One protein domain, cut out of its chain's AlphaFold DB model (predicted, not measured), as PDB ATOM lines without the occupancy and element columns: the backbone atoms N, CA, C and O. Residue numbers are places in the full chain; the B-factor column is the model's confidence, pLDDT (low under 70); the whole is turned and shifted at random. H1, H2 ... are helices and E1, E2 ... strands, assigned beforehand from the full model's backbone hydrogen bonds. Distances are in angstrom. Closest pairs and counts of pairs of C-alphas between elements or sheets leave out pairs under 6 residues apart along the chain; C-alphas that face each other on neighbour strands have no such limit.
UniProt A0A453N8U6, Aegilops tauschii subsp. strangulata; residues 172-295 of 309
ATOM      1  N   VAL A 172     152.487 149.418 148.634       97.88
ATOM      2  CA  VAL A 172     151.536 149.327 149.745       97.88
ATOM      3  C   VAL A 172     151.099 147.873 149.909       97.88
ATOM      4  O   VAL A 172     150.413 147.324 149.048       97.88
ATOM      5  N   ILE A 173     151.481 147.248 151.022       98.69
ATOM      6  CA  ILE A 173     151.177 145.841 151.314       98.69
ATOM      7  C   ILE A 173     150.122 145.781 152.419       98.69
ATOM      8  O   ILE A 173     150.346 146.250 153.538       98.69
ATOM      9  N   GLY A 174     148.968 145.206 152.098       98.75
ATOM     10  CA  GLY A 174     147.870 144.978 153.025       98.75
ATOM     11  C   GLY A 174     147.929 143.576 153.624       98.75
ATOM     12  O   GLY A 174     148.051 142.616 152.877       98.75
ATOM     13  N   TYR A 175     147.773 143.436 154.939       98.88
ATOM     14  CA  TYR A 175     147.574 142.142 155.603       98.88
ATOM     15  C   TYR A 175     146.189 142.090 156.245       98.88
ATOM     16  O   TYR A 175     145.873 142.942 157.079       98.88
ATOM     17  N   VAL A 176     145.369 141.099 155.890       98.81
ATOM     18  CA  VAL A 176     144.010 140.925 156.428       98.81
ATOM     19  C   VAL A 176     143.863 139.589 157.151       98.81
ATOM     20  O   VAL A 176     144.143 138.523 156.600       98.81
ATOM     21  N   SER A 177     143.440 139.644 158.414       98.56
ATOM     22  CA  SER A 177     143.256 138.455 159.254       98.56
ATOM     23  C   SER A 177     142.483 138.781 160.537       98.56
ATOM     24  O   SER A 177     142.629 139.885 161.072       98.56
ATOM     25  N   PRO A 178     141.686 137.844 161.080       98.06
ATOM     26  CA  PRO A 178     141.189 137.927 162.448       98.06
ATOM     27  C   PRO A 178     142.234 137.510 163.498       98.06
ATOM     28  O   PRO A 178     141.996 137.708 164.687       98.06
ATOM     29  N   ASP A 179     143.396 136.998 163.082       98.25
ATOM     30  CA  ASP A 179     144.325 136.258 163.943       98.25
ATOM     31  C   ASP A 179     145.524 137.069 164.446       98.25
ATOM     32  O   ASP A 179     146.547 136.523 164.867       98.25
ATOM     33  N   PHE A 180     145.406 138.398 164.468       98.25
ATOM     34  CA  PHE A 180     146.413 139.286 165.057       98.25
ATOM     35  C   PHE A 180     146.343 139.328 166.595       98.25
ATOM     36  O   PHE A 180     146.445 140.393 167.197       98.25
ATOM     37  N   PHE A 181     146.159 138.181 167.242       97.56
ATOM     38  CA  PHE A 181     146.180 137.972 168.696       97.56
ATOM     39  C   PHE A 181     147.049 136.745 169.003       97.56
ATOM     40  O   PHE A 181     147.753 136.260 168.121       97.56
ATOM     41  N   THR A 182     147.074 136.226 170.226       97.38
ATOM     42  CA  THR A 182     147.797 134.989 170.563       97.38
ATOM     43  C   THR A 182     147.175 133.782 169.852       97.38
ATOM     44  O   THR A 182     146.342 133.068 170.398       97.38
ATOM     45  N   HIS A 183     147.615 133.571 168.612       97.06
ATOM     46  CA  HIS A 183     147.159 132.552 167.669       97.06
ATOM     47  C   HIS A 183     148.343 132.027 166.839       97.06
ATOM     48  O   HIS A 183     149.377 132.694 166.763       97.06
ATOM     49  N   SER A 184     148.227 130.864 166.193       96.69
ATOM     50  CA  SER A 184     149.307 130.269 165.383       96.69
ATOM     51  C   SER A 184     149.812 131.216 164.282       96.69
ATOM     52  O   SER A 184     151.007 131.504 164.226       96.69
ATOM     53  N   VAL A 185     148.903 131.795 163.487       97.06
ATOM     54  CA  VAL A 185     149.206 132.762 162.407       97.06
ATOM     55  C   VAL A 185     150.034 133.947 162.908       97.06
ATOM     56  O   VAL A 185     150.960 134.403 162.235       97.06
ATOM     57  N   SER A 186     149.749 134.421 164.124       96.62
ATOM     58  CA  SER A 186     150.410 135.593 164.703       96.62
ATOM     59  C   SER A 186     151.927 135.435 164.832       96.62
ATOM     60  O   SER A 186     152.657 136.414 164.703       96.62
ATOM     61  N   TYR A 187     152.413 134.214 165.073       96.56
ATOM     62  CA  TYR A 187     153.844 133.952 165.230       96.56
ATOM     63  C   TYR A 187     154.597 134.079 163.903       96.56
ATOM     64  O   TYR A 187     155.754 134.488 163.899       96.56
ATOM     65  N   PHE A 188     153.932 133.788 162.785       96.75
ATOM     66  CA  PHE A 188     154.516 133.900 161.451       96.75
ATOM     67  C   PHE A 188     154.408 135.322 160.903       96.75
ATOM     68  O   PHE A 188     155.390 135.870 160.406       96.75
ATOM     69  N   VAL A 189     153.241 135.960 161.042       96.81
ATOM     70  CA  VAL A 189     153.023 137.313 160.508       96.81
ATOM     71  C   VAL A 189     153.805 138.392 161.269       96.81
ATOM     72  O   VAL A 189     154.047 139.473 160.736       96.81
ATOM     73  N   GLU A 190     154.273 138.117 162.491       96.56
ATOM     74  CA  GLU A 190     155.134 139.053 163.223       96.56
ATOM     75  C   GLU A 190     156.374 139.457 162.415       96.56
ATOM     76  O   GLU A 190     156.781 140.624 162.469       96.56
ATOM     77  N   ALA A 191     156.949 138.518 161.656       94.94
ATOM     78  CA  ALA A 191     158.147 138.754 160.866       94.94
ATOM     79  C   ALA A 191     157.937 139.859 159.813       94.94
ATOM     80  O   ALA A 191     158.604 140.888 159.932       94.94
ATOM     81  N   PRO A 192     156.998 139.750 158.849       94.25
ATOM     82  CA  PRO A 192     156.764 140.828 157.893       94.25
ATOM     83  C   PRO A 192     156.311 142.130 158.566       94.25
ATOM     84  O   PRO A 192     156.812 143.195 158.213       94.25
ATOM     85  N   LEU A 193     155.453 142.086 159.593       94.94
ATOM     86  CA  LEU A 193     155.014 143.319 160.269       94.94
ATOM     87  C   LEU A 193     156.178 144.076 160.932       94.94
ATOM     88  O   LEU A 193     156.176 145.310 160.963       94.94
ATOM     89  N   THR A 194     157.178 143.351 161.442       90.88
ATOM     90  CA  THR A 194     158.331 143.929 162.150       90.88
ATOM     91  C   THR A 194     159.494 144.259 161.213       90.88
ATOM     92  O   THR A 194     160.166 145.270 161.426       90.88
ATOM     93  N   HIS A 195     159.747 143.441 160.192       94.50
ATOM     94  CA  HIS A 195     161.001 143.450 159.428       94.50
ATOM     95  C   HIS A 195     160.881 143.926 157.987       94.50
ATOM     96  O   HIS A 195     161.915 144.101 157.351       94.50
ATOM     97  N   HIS A 196     159.671 144.212 157.496       95.56
ATOM     98  CA  HIS A 196     159.528 144.971 156.257       95.56
ATOM     99  C   HIS A 196     160.393 146.239 156.293       95.56
ATOM    100  O   HIS A 196     160.549 146.879 157.348       95.56
ATOM    101  N   ASP A 197     160.957 146.580 155.138       94.38
ATOM    102  CA  ASP A 197     161.684 147.824 154.923       94.38
ATOM    103  C   ASP A 197     160.687 148.929 154.569       94.38
ATOM    104  O   ASP A 197     160.237 149.044 153.429       94.38
ATOM    105  N   TYR A 198     160.342 149.754 155.560       92.31
ATOM    106  CA  TYR A 198     159.311 150.783 155.412       92.31
ATOM    107  C   TYR A 198     159.761 151.974 154.544       92.31
ATOM    108  O   TYR A 198     158.982 152.895 154.306       92.31
ATOM    109  N   THR A 199     161.009 151.973 154.058       91.12
ATOM    110  CA  THR A 199     161.454 152.926 153.031       91.12
ATOM    111  C   THR A 199     160.975 152.518 151.639       91.12
ATOM    112  O   THR A 199     160.629 153.381 150.838       91.12
ATOM    113  N   ASN A 200     160.871 151.210 151.387       93.00
ATOM    114  CA  ASN A 200     160.478 150.622 150.105       93.00
ATOM    115  C   ASN A 200     159.068 150.013 150.129       93.00
ATOM    116  O   ASN A 200     158.531 149.621 149.091       93.00
ATOM    117  N   CYS A 201     158.426 149.945 151.296       94.69
ATOM    118  CA  CYS A 201     157.035 149.533 151.411       94.69
ATOM    119  C   CYS A 201     156.282 150.289 152.509       94.69
ATOM    120  O   CYS A 201     156.856 150.820 153.451       94.69
ATOM    121  N   LYS A 202     154.959 150.318 152.406       95.94
ATOM    122  CA  LYS A 202     154.054 150.791 153.447       95.94
ATOM    123  C   LYS A 202     153.125 149.651 153.824       95.94
ATOM    124  O   LYS A 202     152.377 149.151 152.987       95.94
ATOM    125  N   VAL A 203     153.147 149.263 155.092       98.25
ATOM    126  CA  VAL A 203     152.289 148.192 155.603       98.25
ATOM    127  C   VAL A 203     150.952 148.758 156.072       98.25
ATOM    128  O   VAL A 203     150.906 149.738 156.821       98.25
ATOM    129  N   VAL A 204     149.865 148.109 155.667       98.75
ATOM    130  CA  VAL A 204     148.509 148.350 156.170       98.75
ATOM    131  C   VAL A 204     147.971 147.053 156.763       98.75
ATOM    132  O   VAL A 204     147.990 146.013 156.115       98.75
ATOM    133  N   VAL A 205     147.482 147.096 157.997       98.88
ATOM    134  CA  VAL A 205     146.879 145.938 158.665       98.88
ATOM    135  C   VAL A 205     145.375 146.130 158.778       98.88
ATOM    136  O   VAL A 205     144.917 147.139 159.309       98.88
ATOM    137  N   TYR A 206     144.617 145.132 158.332       98.88
ATOM    138  CA  TYR A 206     143.168 145.032 158.469       98.88
ATOM    139  C   TYR A 206     142.852 143.945 159.500       98.88
ATOM    140  O   TYR A 206     142.743 142.759 159.180       98.88
ATOM    141  N   SER A 207     142.749 144.356 160.761       98.69
ATOM    142  CA  SER A 207     142.602 143.461 161.904       98.69
ATOM    143  C   SER A 207     141.142 143.120 162.188       98.69
ATOM    144  O   SER A 207     140.357 143.970 162.605       98.69
ATOM    145  N   GLY A 208     140.774 141.856 161.987       98.25
ATOM    146  CA  GLY A 208     139.468 141.299 162.349       98.25
ATOM    147  C   GLY A 208     139.388 140.768 163.783       98.25
ATOM    148  O   GLY A 208     138.475 139.999 164.077       98.25
ATOM    149  N   VAL A 209     140.348 141.118 164.647       98.19
ATOM    150  CA  VAL A 209     140.434 140.623 166.028       98.19
ATOM    151  C   VAL A 209     139.216 141.079 166.834       98.19
ATOM    152  O   VAL A 209     138.945 142.272 166.946       98.19
ATOM    153  N   VAL A 210     138.510 140.124 167.443       95.00
ATOM    154  CA  VAL A 210     137.324 140.390 168.282       95.00
ATOM    155  C   VAL A 210     137.712 141.051 169.605       95.00
ATOM    156  O   VAL A 210     137.106 142.029 170.035       95.00
ATOM    157  N   LYS A 211     138.735 140.499 170.265       94.88
ATOM    158  CA  LYS A 211     139.234 140.953 171.562       94.88
ATOM    159  C   LYS A 211     140.751 141.037 171.506       94.88
ATOM    160  O   LYS A 211     141.426 140.014 171.465       94.88
ATOM    161  N   ALA A 212     141.268 142.262 171.482       97.31
ATOM    162  CA  ALA A 212     142.701 142.509 171.442       97.31
ATOM    163  C   ALA A 212     143.387 142.004 172.719       97.31
ATOM    164  O   ALA A 212     142.894 142.227 173.827       97.31
ATOM    165  N   ASP A 213     144.544 141.369 172.555       98.12
ATOM    166  CA  ASP A 213     145.427 140.981 173.652       98.12
ATOM    167  C   ASP A 213     146.758 141.754 173.602       98.12
ATOM    168  O   ASP A 213     146.964 142.645 172.772       98.12
ATOM    169  N   ALA A 214     147.691 141.421 174.499       98.25
ATOM    170  CA  ALA A 214     148.998 142.072 174.548       98.25
ATOM    171  C   ALA A 214     149.781 141.950 173.225       98.25
ATOM    172  O   ALA A 214     150.521 142.869 172.861       98.25
ATOM    173  N   LYS A 215     149.609 140.852 172.478       97.88
ATOM    174  CA  LYS A 215     150.265 140.652 171.184       97.88
ATOM    175  C   LYS A 215     149.620 141.523 170.106       97.88
ATOM    176  O   LYS A 215     150.355 142.168 169.358       97.88
ATOM    177  N   THR A 216     148.290 141.626 170.077       98.56
ATOM    178  CA  THR A 216     147.574 142.564 169.194       98.56
ATOM    179  C   THR A 216     148.075 143.991 169.388       98.56
ATOM    180  O   THR A 216     148.435 144.668 168.423       98.56
ATOM    181  N   LEU A 217     148.154 144.442 170.645       98.44
ATOM    182  CA  LEU A 217     148.613 145.790 170.981       98.44
ATOM    183  C   LEU A 217     150.073 146.012 170.567       98.44
ATOM    184  O   LEU A 217     150.401 147.069 170.030       98.44
ATOM    185  N   ARG A 218     150.935 145.000 170.738       98.06
ATOM    186  CA  ARG A 218     152.335 145.039 170.287       98.06
ATOM    187  C   ARG A 218     152.451 145.173 168.769       98.06
ATOM    188  O   ARG A 218     153.284 145.945 168.300       98.06
ATOM    189  N   PHE A 219     151.652 144.439 167.994       98.25
ATOM    190  CA  PHE A 219     151.654 144.571 166.533       98.25
ATOM    191  C   PHE A 219     151.177 145.946 166.089       98.25
ATOM    192  O   PHE A 219     151.848 146.578 165.274       98.25
ATOM    193  N   LYS A 220     150.077 146.432 166.672       98.44
ATOM    194  CA  LYS A 220     149.550 147.768 166.392       98.44
ATOM    195  C   LYS A 220     150.599 148.847 166.661       98.44
ATOM    196  O   LYS A 220     150.868 149.656 165.780       98.44
ATOM    197  N   ASP A 221     151.245 148.815 167.825       98.00
ATOM    198  CA  ASP A 221     152.311 149.757 168.188       98.00
ATOM    199  C   ASP A 221     153.500 149.707 167.209       98.00
ATOM    200  O   ASP A 221     153.925 150.747 166.704       98.00
ATOM    201  N   LYS A 222     153.997 148.508 166.873       96.31
ATOM    202  CA  LYS A 222     155.112 148.330 165.926       96.31
ATOM    203  C   LYS A 222     154.791 148.880 164.534       96.31
ATOM    204  O   LYS A 222     155.602 149.616 163.975       96.31
ATOM    205  N   VAL A 223     153.626 148.535 163.981       97.88
ATOM    206  CA  VAL A 223     153.205 148.978 162.640       97.88
ATOM    207  C   VAL A 223     153.084 150.500 162.599       97.88
ATOM    208  O   VAL A 223     153.638 151.133 161.702       97.88
ATOM    209  N   LEU A 224     152.430 151.101 163.599       97.50
ATOM    210  CA  LEU A 224     152.243 152.554 163.660       97.50
ATOM    211  C   LEU A 224     153.572 153.303 163.838       97.50
ATOM    212  O   LEU A 224     153.803 154.296 163.150       97.50
ATOM    213  N   LYS A 225     154.483 152.814 164.692       96.50
ATOM    214  CA  LYS A 225     155.810 153.432 164.899       96.50
ATOM    215  C   LYS A 225     156.680 153.454 163.646       96.50
ATOM    216  O   LYS A 225     157.503 154.352 163.508       96.50
ATOM    217  N   LYS A 226     156.506 152.492 162.736       95.62
ATOM    218  CA  LYS A 226     157.218 152.454 161.448       95.62
ATOM    219  C   LYS A 226     156.506 153.248 160.339       95.62
ATOM    220  O   LYS A 226     156.983 153.259 159.213       95.62
ATOM    221  N   GLY A 227     155.389 153.922 160.639       95.12
ATOM    222  CA  GLY A 227     154.619 154.710 159.667       95.12
ATOM    223  C   GLY A 227     153.589 153.905 158.862       95.12
ATOM    224  O   GLY A 227     153.056 154.399 157.866       95.12
ATOM    225  N   GLY A 228     153.304 152.668 159.277       97.31
ATOM    226  CA  GLY A 228     152.217 151.863 158.728       97.31
ATOM    227  C   GLY A 228     150.838 152.306 159.220       97.31
ATOM    228  O   GLY A 228     150.693 153.245 160.003       97.31
ATOM    229  N   VAL A 229     149.804 151.605 158.764       98.44
ATOM    230  CA  VAL A 229     148.401 151.872 159.118       98.44
ATOM    231  C   VAL A 229     147.792 150.640 159.776       98.44
ATOM    232  O   VAL A 229     148.031 149.516 159.346       98.44
ATOM    233  N   TRP A 230     146.974 150.851 160.806       98.75
ATOM    234  CA  TRP A 230     146.214 149.793 161.469       98.75
ATOM    235  C   TRP A 230     144.722 150.115 161.438       98.75
ATOM    236  O   TRP A 230     144.297 151.136 161.981       98.75
ATOM    237  N   ARG A 231     143.928 149.230 160.838       98.69
ATOM    238  CA  ARG A 231     142.471 149.327 160.751       98.69
ATOM    239  C   ARG A 231     141.833 148.180 161.511       98.69
ATOM    240  O   ARG A 231     142.054 147.018 161.186       98.69
ATOM    241  N   ASP A 232     141.014 148.514 162.497       98.44
ATOM    242  CA  ASP A 232     140.182 147.544 163.199       98.44
ATOM    243  C   ASP A 232     138.901 147.320 162.369       98.44
ATOM    244  O   ASP A 232     138.131 148.253 162.140       98.44
ATOM    245  N   ILE A 233     138.710 146.099 161.856       98.56
ATOM    246  CA  ILE A 233     137.649 145.739 160.897       98.56
ATOM    247  C   ILE A 233     136.670 144.680 161.420       98.56
ATOM    248  O   ILE A 233     135.838 144.172 160.664       98.56
ATOM    249  N   TYR A 234     136.752 144.311 162.701       97.00
ATOM    250  CA  TYR A 234     135.779 143.398 163.297       97.00
ATOM    251  C   TYR A 234     134.355 143.970 163.189       97.00
ATOM    252  O   TYR A 234     134.110 145.133 163.501       97.00
ATOM    253  N   GLY A 235     133.417 143.151 162.705       95.31
ATOM    254  CA  GLY A 235     132.026 143.556 162.472       95.31
ATOM    255  C   GLY A 235     131.801 144.468 161.256       95.31
ATOM    256  O   GLY A 235     130.657 144.832 160.988       95.31
ATOM    257  N   ILE A 236     132.846 144.831 160.504       98.06
ATOM    258  CA  ILE A 236     132.702 145.602 159.264       98.06
ATOM    259  C   ILE A 236     132.374 144.651 158.107       98.06
ATOM    260  O   ILE A 236     133.033 143.631 157.915       98.06
ATOM    261  N   ASP A 237     131.357 145.017 157.321       97.12
ATOM    262  CA  ASP A 237     130.984 144.314 156.093       97.12
ATOM    263  C   ASP A 237     132.159 144.235 155.104       97.12
ATOM    264  O   ASP A 237     132.872 145.213 154.871       97.12
ATOM    265  N   GLU A 238     132.349 143.074 154.485       97.69
ATOM    266  CA  GLU A 238     133.519 142.792 153.648       97.69
ATOM    267  C   GLU A 238     133.627 143.684 152.406       97.69
ATOM    268  O   GLU A 238     134.748 143.964 151.977       97.69
ATOM    269  N   LYS A 239     132.507 144.190 151.864       98.25
ATOM    270  CA  LYS A 239     132.513 145.142 150.736       98.25
ATOM    271  C   LYS A 239     133.018 146.512 151.185       98.25
ATOM    272  O   LYS A 239     133.716 147.207 150.444       98.25
ATOM    273  N   LYS A 240     132.720 146.898 152.429       98.56
ATOM    274  CA  LYS A 240     133.285 148.109 153.041       98.56
ATOM    275  C   LYS A 240     134.770 147.931 153.333       98.56
ATOM    276  O   LYS A 240     135.537 148.841 153.044       98.56
ATOM    277  N   VAL A 241     135.195 146.763 153.820       98.75
ATOM    278  CA  VAL A 241     136.631 146.462 153.962       98.75
ATOM    279  C   VAL A 241     137.333 146.538 152.600       98.75
ATOM    280  O   VAL A 241     138.379 147.168 152.499       98.75
ATOM    281  N   ALA A 242     136.726 146.008 151.533       98.75
ATOM    282  CA  ALA A 242     137.251 146.126 150.170       98.75
ATOM    283  C   ALA A 242     137.369 147.593 149.705       98.75
ATOM    284  O   ALA A 242     138.328 147.955 149.028       98.75
ATOM    285  N   THR A 243     136.439 148.460 150.117       98.56
ATOM    286  CA  THR A 243     136.525 149.908 149.863       98.56
ATOM    287  C   THR A 243     137.719 150.532 150.590       98.56
ATOM    288  O   THR A 243     138.502 151.237 149.956       98.56
ATOM    289  N   LEU A 244     137.928 150.204 151.872       98.69
ATOM    290  CA  LEU A 244     139.091 150.673 152.643       98.69
ATOM    291  C   LEU A 244     140.413 150.261 151.977       98.69
ATOM    292  O   LEU A 244     141.321 151.079 151.863       98.69
ATOM    293  N   VAL A 245     140.495 149.026 151.466       98.81
ATOM    294  CA  VAL A 245     141.669 148.532 150.725       98.81
ATOM    295  C   VAL A 245     141.990 149.407 149.509       98.81
ATOM    296  O   VAL A 245     143.156 149.722 149.257       98.81
ATOM    297  N   ARG A 246     140.967 149.840 148.766       98.25
ATOM    298  CA  ARG A 246     141.136 150.728 147.605       98.25
ATOM    299  C   ARG A 246     141.515 152.148 147.998       98.25
ATOM    300  O   ARG A 246     142.328 152.768 147.310       98.25
ATOM    301  N   GLU A 247     140.927 152.670 149.069       97.94
ATOM    302  CA  GLU A 247     141.257 153.992 149.614       97.94
ATOM    303  C   GLU A 247     142.717 154.055 150.071       97.94
ATOM    304  O   GLU A 247     143.404 155.038 149.803       97.94
ATOM    305  N   ASP A 248     143.214 152.971 150.667       98.12
ATOM    306  CA  ASP A 248     144.612 152.827 151.073       98.12
ATOM    307  C   ASP A 248     145.579 152.590 149.910       98.12
ATOM    308  O   ASP A 248     146.792 152.589 150.128       98.12
ATOM    309  N   LYS A 249     145.066 152.412 148.684       97.62
ATOM    310  CA  LYS A 249     145.855 152.127 147.477       97.62
ATOM    311  C   LYS A 249     146.771 150.917 147.668       97.62
ATOM    312  O   LYS A 249     147.930 150.948 147.266       97.62
ATOM    313  N   VAL A 250     146.246 149.856 148.289       98.56
ATOM    314  CA  VAL A 250     146.975 148.591 148.463       98.56
ATOM    315  C   VAL A 250     147.343 148.017 147.098       98.56
ATOM    316  O   VAL A 250     146.482 147.867 146.232       98.56
ATOM    317  N   ASP A 251     148.623 147.703 146.913       98.31
ATOM    318  CA  ASP A 251     149.158 147.050 145.717       98.31
ATOM    319  C   ASP A 251     149.061 145.531 145.830       98.31
ATOM    320  O   ASP A 251     148.634 144.866 144.890       98.31
ATOM    321  N   ILE A 252     149.430 145.001 146.997       98.56
ATOM    322  CA  ILE A 252     149.418 143.569 147.299       98.56
ATOM    323  C   ILE A 252     148.586 143.361 148.560       98.56
ATOM    324  O   ILE A 252     148.990 143.791 149.643       98.56
ATOM    325  N   LEU A 253     147.429 142.713 148.437       98.88
ATOM    326  CA  LEU A 253     146.603 142.324 149.579       98.88
ATOM    327  C   LEU A 253     146.849 140.854 149.923       98.88
ATOM    328  O   LEU A 253     146.568 139.973 149.118       98.88
ATOM    329  N   VAL A 254     147.343 140.597 151.128       98.81
ATOM    330  CA  VAL A 254     147.656 139.265 151.642       98.81
ATOM    331  C   VAL A 254     146.610 138.858 152.678       98.81
ATOM    332  O   VAL A 254     146.513 139.468 153.748       98.81
ATOM    333  N   GLU A 255     145.828 137.824 152.381       98.31
ATOM    334  CA  GLU A 255     144.908 137.199 153.332       98.31
ATOM    335  C   GLU A 255     145.594 136.046 154.064       98.31
ATOM    336  O   GLU A 255     146.323 135.263 153.452       98.31
ATOM    337  N   LEU A 256     145.394 135.970 155.383       98.50
ATOM    338  CA  LEU A 256     146.158 135.056 156.238       98.50
ATOM    339  C   LEU A 256     145.331 133.960 156.905       98.50
ATOM    340  O   LEU A 256     145.759 133.426 157.921       98.50
ATOM    341  N   THR A 257     144.117 133.692 156.430       97.56
ATOM    342  CA  THR A 257     143.112 132.941 157.208       97.56
ATOM    343  C   THR A 257     142.573 131.725 156.460       97.56
ATOM    344  O   THR A 257     142.311 130.690 157.078       97.56
ATOM    345  N   GLY A 258     142.370 131.841 155.145       96.81
ATOM    346  CA  GLY A 258     141.665 130.849 154.334       96.81
ATOM    347  C   GLY A 258     140.291 130.482 154.904       96.81
ATOM    348  O   GLY A 258     139.518 131.355 155.301       96.81
ATOM    349  N   HIS A 259     139.965 129.189 154.952       97.50
ATOM    350  CA  HIS A 259     138.639 128.686 155.358       97.50
ATOM    351  C   HIS A 259     138.440 128.521 156.868       97.50
ATOM    352  O   HIS A 259     137.540 127.808 157.308       97.50
ATOM    353  N   THR A 260     139.271 129.172 157.679       95.75
ATOM    354  CA  THR A 260     139.138 129.133 159.139       95.75
ATOM    355  C   THR A 260     138.226 130.247 159.674       95.75
ATOM    356  O   THR A 260     137.642 131.039 158.919       95.75
ATOM    357  N   ALA A 261     138.009 130.247 160.992       93.31
ATOM    358  CA  ALA A 261     137.008 131.075 161.650       93.31
ATOM    359  C   ALA A 261     137.212 132.575 161.377       93.31
ATOM    360  O   ALA A 261     138.321 133.093 161.421       93.31
ATOM    361  N   ASN A 262     136.110 133.298 161.149       93.88
ATOM    362  CA  ASN A 262     136.092 134.757 160.972       93.88
ATOM    363  C   ASN A 262     136.934 135.305 159.801       93.88
ATOM    364  O   ASN A 262     137.234 136.509 159.783       93.88
ATOM    365  N   ASN A 263     137.264 134.468 158.810       96.00
ATOM    366  CA  ASN A 263     137.965 134.883 157.597       96.00
ATOM    367  C   ASN A 263     137.297 136.069 156.878       96.00
ATOM    368  O   ASN A 263     136.149 136.450 157.141       96.00
ATOM    369  N   LYS A 264     138.057 136.676 155.963       97.31
ATOM    370  CA  LYS A 264     137.631 137.820 155.146       97.31
ATOM    371  C   LYS A 264     137.729 137.519 153.649       97.31
ATOM    372  O   LYS A 264     138.013 138.407 152.852       97.31
ATOM    373  N   LEU A 265     137.486 136.265 153.253       97.81
ATOM    374  CA  LEU A 265     137.552 135.863 151.843       97.81
ATOM    375  C   LEU A 265     136.541 136.616 150.962       97.81
ATOM    376  O   LEU A 265     136.799 136.800 149.778       97.81
ATOM    377  N   GLY A 266     135.440 137.138 151.512       97.94
ATOM    378  CA  GLY A 266     134.533 138.005 150.756       97.94
ATOM    379  C   GLY A 266     135.150 139.354 150.384       97.94
ATOM    380  O   GLY A 266     134.830 139.904 149.335       97.94
ATOM    381  N   THR A 267     136.092 139.870 151.182       98.69
ATOM    382  CA  THR A 267     136.878 141.056 150.802       98.69
ATOM    383  C   THR A 267     137.753 140.740 149.596       98.69
ATOM    384  O   THR A 267     137.802 141.536 148.663       98.69
ATOM    385  N   MET A 268     138.377 139.560 149.581       98.56
ATOM    386  CA  MET A 268     139.206 139.105 148.460       98.56
ATOM    387  C   MET A 268     138.368 138.879 147.194       98.56
ATOM    388  O   MET A 268     138.783 139.244 146.096       98.56
ATOM    389  N   ALA A 269     137.148 138.352 147.346       98.25
ATOM    390  CA  ALA A 269     136.210 138.112 146.248       98.25
ATOM    391  C   ALA A 269     135.744 139.392 145.525       98.25
ATOM    392  O   ALA A 269     135.242 139.322 144.401       98.25
ATOM    393  N   CYS A 270     135.911 140.564 146.146       98.69
ATOM    394  CA  CYS A 270     135.678 141.858 145.505       98.69
ATOM    395  C   CYS A 270     136.829 142.309 144.590       98.69
ATOM    396  O   CYS A 270     136.659 143.292 143.876       98.69
ATOM    397  N   CYS A 271     137.991 141.656 144.606       98.50
ATOM    398  CA  CYS A 271     139.197 142.083 143.884       98.50
ATOM    399  C   CYS A 271     139.671 143.529 144.181       98.50
ATOM    400  O   CYS A 271     139.969 144.287 143.255       98.50
ATOM    401  N   PRO A 272     139.729 143.989 145.449       98.62
ATOM    402  CA  PRO A 272     140.042 145.384 145.760       98.62
ATOM    403  C   PRO A 272     141.483 145.815 145.454       98.62
ATOM    404  O   PRO A 272     141.691 147.002 145.207       98.62
ATOM    405  N   ALA A 273     142.449 144.896 145.441       98.56
ATOM    406  CA  ALA A 273     143.851 145.164 145.109       98.56
ATOM    407  C   ALA A 273     144.230 144.508 143.767       98.56
ATOM    408  O   ALA A 273     143.630 143.489 143.423       98.56
ATOM    409  N   PRO A 274     145.194 145.071 143.010       97.56
ATOM    410  CA  PRO A 274     145.610 144.520 141.720       97.56
ATOM    411  C   PRO A 274     146.384 143.203 141.844       97.56
ATOM    412  O   PRO A 274     146.481 142.483 140.857       97.56
ATOM    413  N   ILE A 275     146.950 142.911 143.020       98.25
ATOM    414  CA  ILE A 275     147.539 141.616 143.357       98.25
ATOM    415  C   ILE A 275     146.948 141.153 144.687       98.25
ATOM    416  O   ILE A 275     146.974 141.877 145.689       98.25
ATOM    417  N   GLN A 276     146.442 139.929 144.707       98.69
ATOM    418  CA  GLN A 276     145.850 139.291 145.869       98.69
ATOM    419  C   GLN A 276     146.519 137.956 146.152       98.69
ATOM    420  O   GLN A 276     146.738 137.133 145.266       98.69
ATOM    421  N   VAL A 277     146.855 137.743 147.416       98.50
ATOM    422  CA  VAL A 277     147.713 136.643 147.842       98.50
ATOM    423  C   VAL A 277     147.093 135.944 149.042       98.50
ATOM    424  O   VAL A 277     146.574 136.607 149.938       98.50
ATOM    425  N   THR A 278     147.185 134.619 149.091       97.88
ATOM    426  CA  THR A 278     146.924 133.841 150.309       97.88
ATOM    427  C   THR A 278     148.232 133.405 150.956       97.88
ATOM    428  O   THR A 278     149.172 132.982 150.270       97.88
ATOM    429  N   TRP A 279     148.319 133.527 152.283       97.12
ATOM    430  CA  TRP A 279     149.463 133.032 153.035       97.12
ATOM    431  C   TRP A 279     149.150 132.610 154.476       97.12
ATOM    432  O   TRP A 279     148.754 133.379 155.343       97.12
ATOM    433  N   ILE A 280     149.508 131.352 154.699       93.88
ATOM    434  CA  ILE A 280     149.831 130.608 155.917       93.88
ATOM    435  C   ILE A 280     148.725 130.115 156.839       93.88
ATOM    436  O   ILE A 280     148.882 129.024 157.378       93.88
ATOM    437  N   GLY A 281     147.618 130.830 157.034       94.31
ATOM    438  CA  GLY A 281     146.592 130.362 157.986       94.31
ATOM    439  C   GLY A 281     145.820 129.120 157.547       94.31
ATOM    440  O   GLY A 281     145.081 128.544 158.343       94.31
ATOM    441  N   TYR A 282     145.984 128.705 156.293       95.62
ATOM    442  CA  TYR A 282     145.262 127.591 155.708       95.62
ATOM    443  C   TYR A 282     146.206 126.713 154.877       95.62
ATOM    444  O   TYR A 282     147.020 127.251 154.121       95.62
ATOM    445  N   PRO A 283     146.135 125.375 155.013       91.19
ATOM    446  CA  PRO A 283     147.139 124.478 154.444       91.19
ATOM    447  C   PRO A 283     146.997 124.273 152.932       91.19
ATOM    448  O   PRO A 283     147.901 123.707 152.327       91.19
ATOM    449  N   ASN A 284     145.897 124.716 152.319       91.06
ATOM    450  CA  ASN A 284     145.576 124.410 150.928       91.06
ATOM    451  C   ASN A 284     145.137 125.658 150.130       91.06
ATOM    452  O   ASN A 284     145.162 126.771 150.660       91.06
ATOM    453  N   THR A 285     144.750 125.506 148.859       93.62
ATOM    454  CA  THR A 285     144.151 126.595 148.065       93.62
ATOM    455  C   THR A 285     142.923 127.183 148.772       93.62
ATOM    456  O   THR A 285     142.167 126.489 149.454       93.62
ATOM    457  N   THR A 286     142.673 128.478 148.583       95.81
ATOM    458  CA  THR A 286     141.384 129.069 148.981       95.81
ATOM    459  C   THR A 286     140.258 128.649 148.033       95.81
ATOM    460  O   THR A 286     139.084 128.686 148.409       95.81
ATOM    461  N   GLY A 287     140.602 128.266 146.801       96.00
ATOM    462  CA  GLY A 287     139.688 128.022 145.695       96.00
ATOM    463  C   GLY A 287     139.128 129.285 145.043       96.00
ATOM    464  O   GLY A 287     138.393 129.161 144.062       96.00
ATOM    465  N   LEU A 288     139.422 130.485 145.568       96.19
ATOM    466  CA  LEU A 288     138.941 131.756 145.019       96.19
ATOM    467  C   LEU A 288     139.700 132.102 143.736       96.19
ATOM    468  O   LEU A 288     140.885 132.407 143.817       96.19
ATOM    469  N   PRO A 289     139.009 132.260 142.592       96.12
ATOM    470  CA  PRO A 289     139.628 132.789 141.374       96.12
ATOM    471  C   PRO A 289     140.211 134.204 141.516       96.12
ATOM    472  O   PRO A 289     140.912 134.663 140.627       96.12
ATOM    473  N   ALA A 290     139.852 134.920 142.585       97.12
ATOM    474  CA  ALA A 290     140.359 136.250 142.883       97.12
ATOM    475  C   ALA A 290     141.731 136.244 143.578       97.12
ATOM    476  O   ALA A 290     142.320 137.310 143.715       97.12
ATOM    477  N   ILE A 291     142.217 135.098 144.067       97.69
ATOM    478  CA  ILE A 291     143.558 134.985 144.646       97.69
ATOM    479  C   ILE A 291     144.535 134.667 143.513       97.69
ATOM    480  O   ILE A 291     144.439 133.622 142.882       97.69
ATOM    481  N   ASP A 292     145.478 135.571 143.262       97.25
ATOM    482  CA  ASP A 292     146.445 135.439 142.170       97.25
ATOM    483  C   ASP A 292     147.597 134.500 142.544       97.25
ATOM    484  O   ASP A 292     148.112 133.757 141.707       97.25
ATOM    485  N   TYR A 293     148.017 134.542 143.812       96.56
ATOM    486  CA  TYR A 293     149.174 133.797 144.295       96.56
ATOM    487  C   TYR A 293     148.940 133.173 145.668       96.56
ATOM    488  O   TYR A 293     148.292 133.740 146.546       96.56
ATOM    489  N   ARG A 294     149.574 132.022 145.887       94.50
ATOM    490  CA  ARG A 294     149.758 131.410 147.202       94.50
ATOM    491  C   ARG A 294     151.243 131.430 147.531       94.50
ATOM    492  O   ARG A 294     152.048 130.933 146.747       94.50
ATOM    493  N   ILE A 295     151.610 132.025 148.666       95.12
ATOM    494  CA  ILE A 295     153.002 131.986 149.138       95.12
ATOM    495  C   ILE A 295     153.253 130.604 149.736       95.12
ATOM    496  O   ILE A 295     152.606 130.223 150.710       95.12
TER     497      ILE A 295
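AT A GLANCE: This is residues 172 to 295 of the 309 residues of a protein of Aegilops tauschii subsp. strangulata (UniProt A0A453N8U6). A twisted, parallel sheet of five strands has H1 and H2 side by side over one face and H4 over the other, while H3 grazes the sheet and packs on H4. Beyond E5, residues 279 to 295 hold no named element and loop back, residues 293 to 294 pairing with E5. The 124 printed residues include four named helices and five named strands, alternating E1 H1 E2 H2 E3 H3 E4 H4 E5; the sheet's order is E3 E2 E1 E4 E5. The class is mixed; the whole is compact, radius of gyration of the C-alphas 13.0 A, spanning 35 by 28 by 26 A.

HOW THE PARTS SIT: E1, residues 172 to 177, H1, 184 to 195, and E2, 201 to 207, form a strand-helix-strand unit, parallel neighbour strands with a helix between; N 175 and O 204 are 2.8 A apart. H2, 214 to 225, and E3, 229 to 232, extend this to a second unit, with N 205 and O 229 2.8 A apart. H1 touches H2 on the same face, with residues 190 to 194 alone; the closest C-alphas are those of Leu 193 and Val 223, 6.4 A. H3, 238 to 247, leads to E4, 252 to 255, in a split unit with E2 and E1 between E3 and E4; N 174 and O 252 are 2.8 A apart. H4, 265 to 269, lies over E4 on the opposite face from H1, at a height over the sheet of 9.2 A. It touches H3, closest C-alphas Glu 238 and Thr 267, 4.7 A. E5, 275 to 278, completes the third unit, E4, H4, E5, with N 255 and O 277 2.8 A apart. These crossovers are right-handed. Each O i to N i+4 pair is within hydrogen-bond range in H2, H3 and H4, and 5 of 8 in H1.

IN THESE COORDINATES: E1 begins at C-alpha 172 (151.536, 149.327, 149.745); E5 ends at C-alpha 278 (146.924, 133.841, 150.309). E2 measures 18.8 A, H1 18.6 A, H2 16.4 A.

THE WHOLE: The farthest C-alphas, Ala 214 and Pro 289, are 35.7 A apart. The printed part has no cut, no link is long, and no printed residue is under 70 in pLDDT.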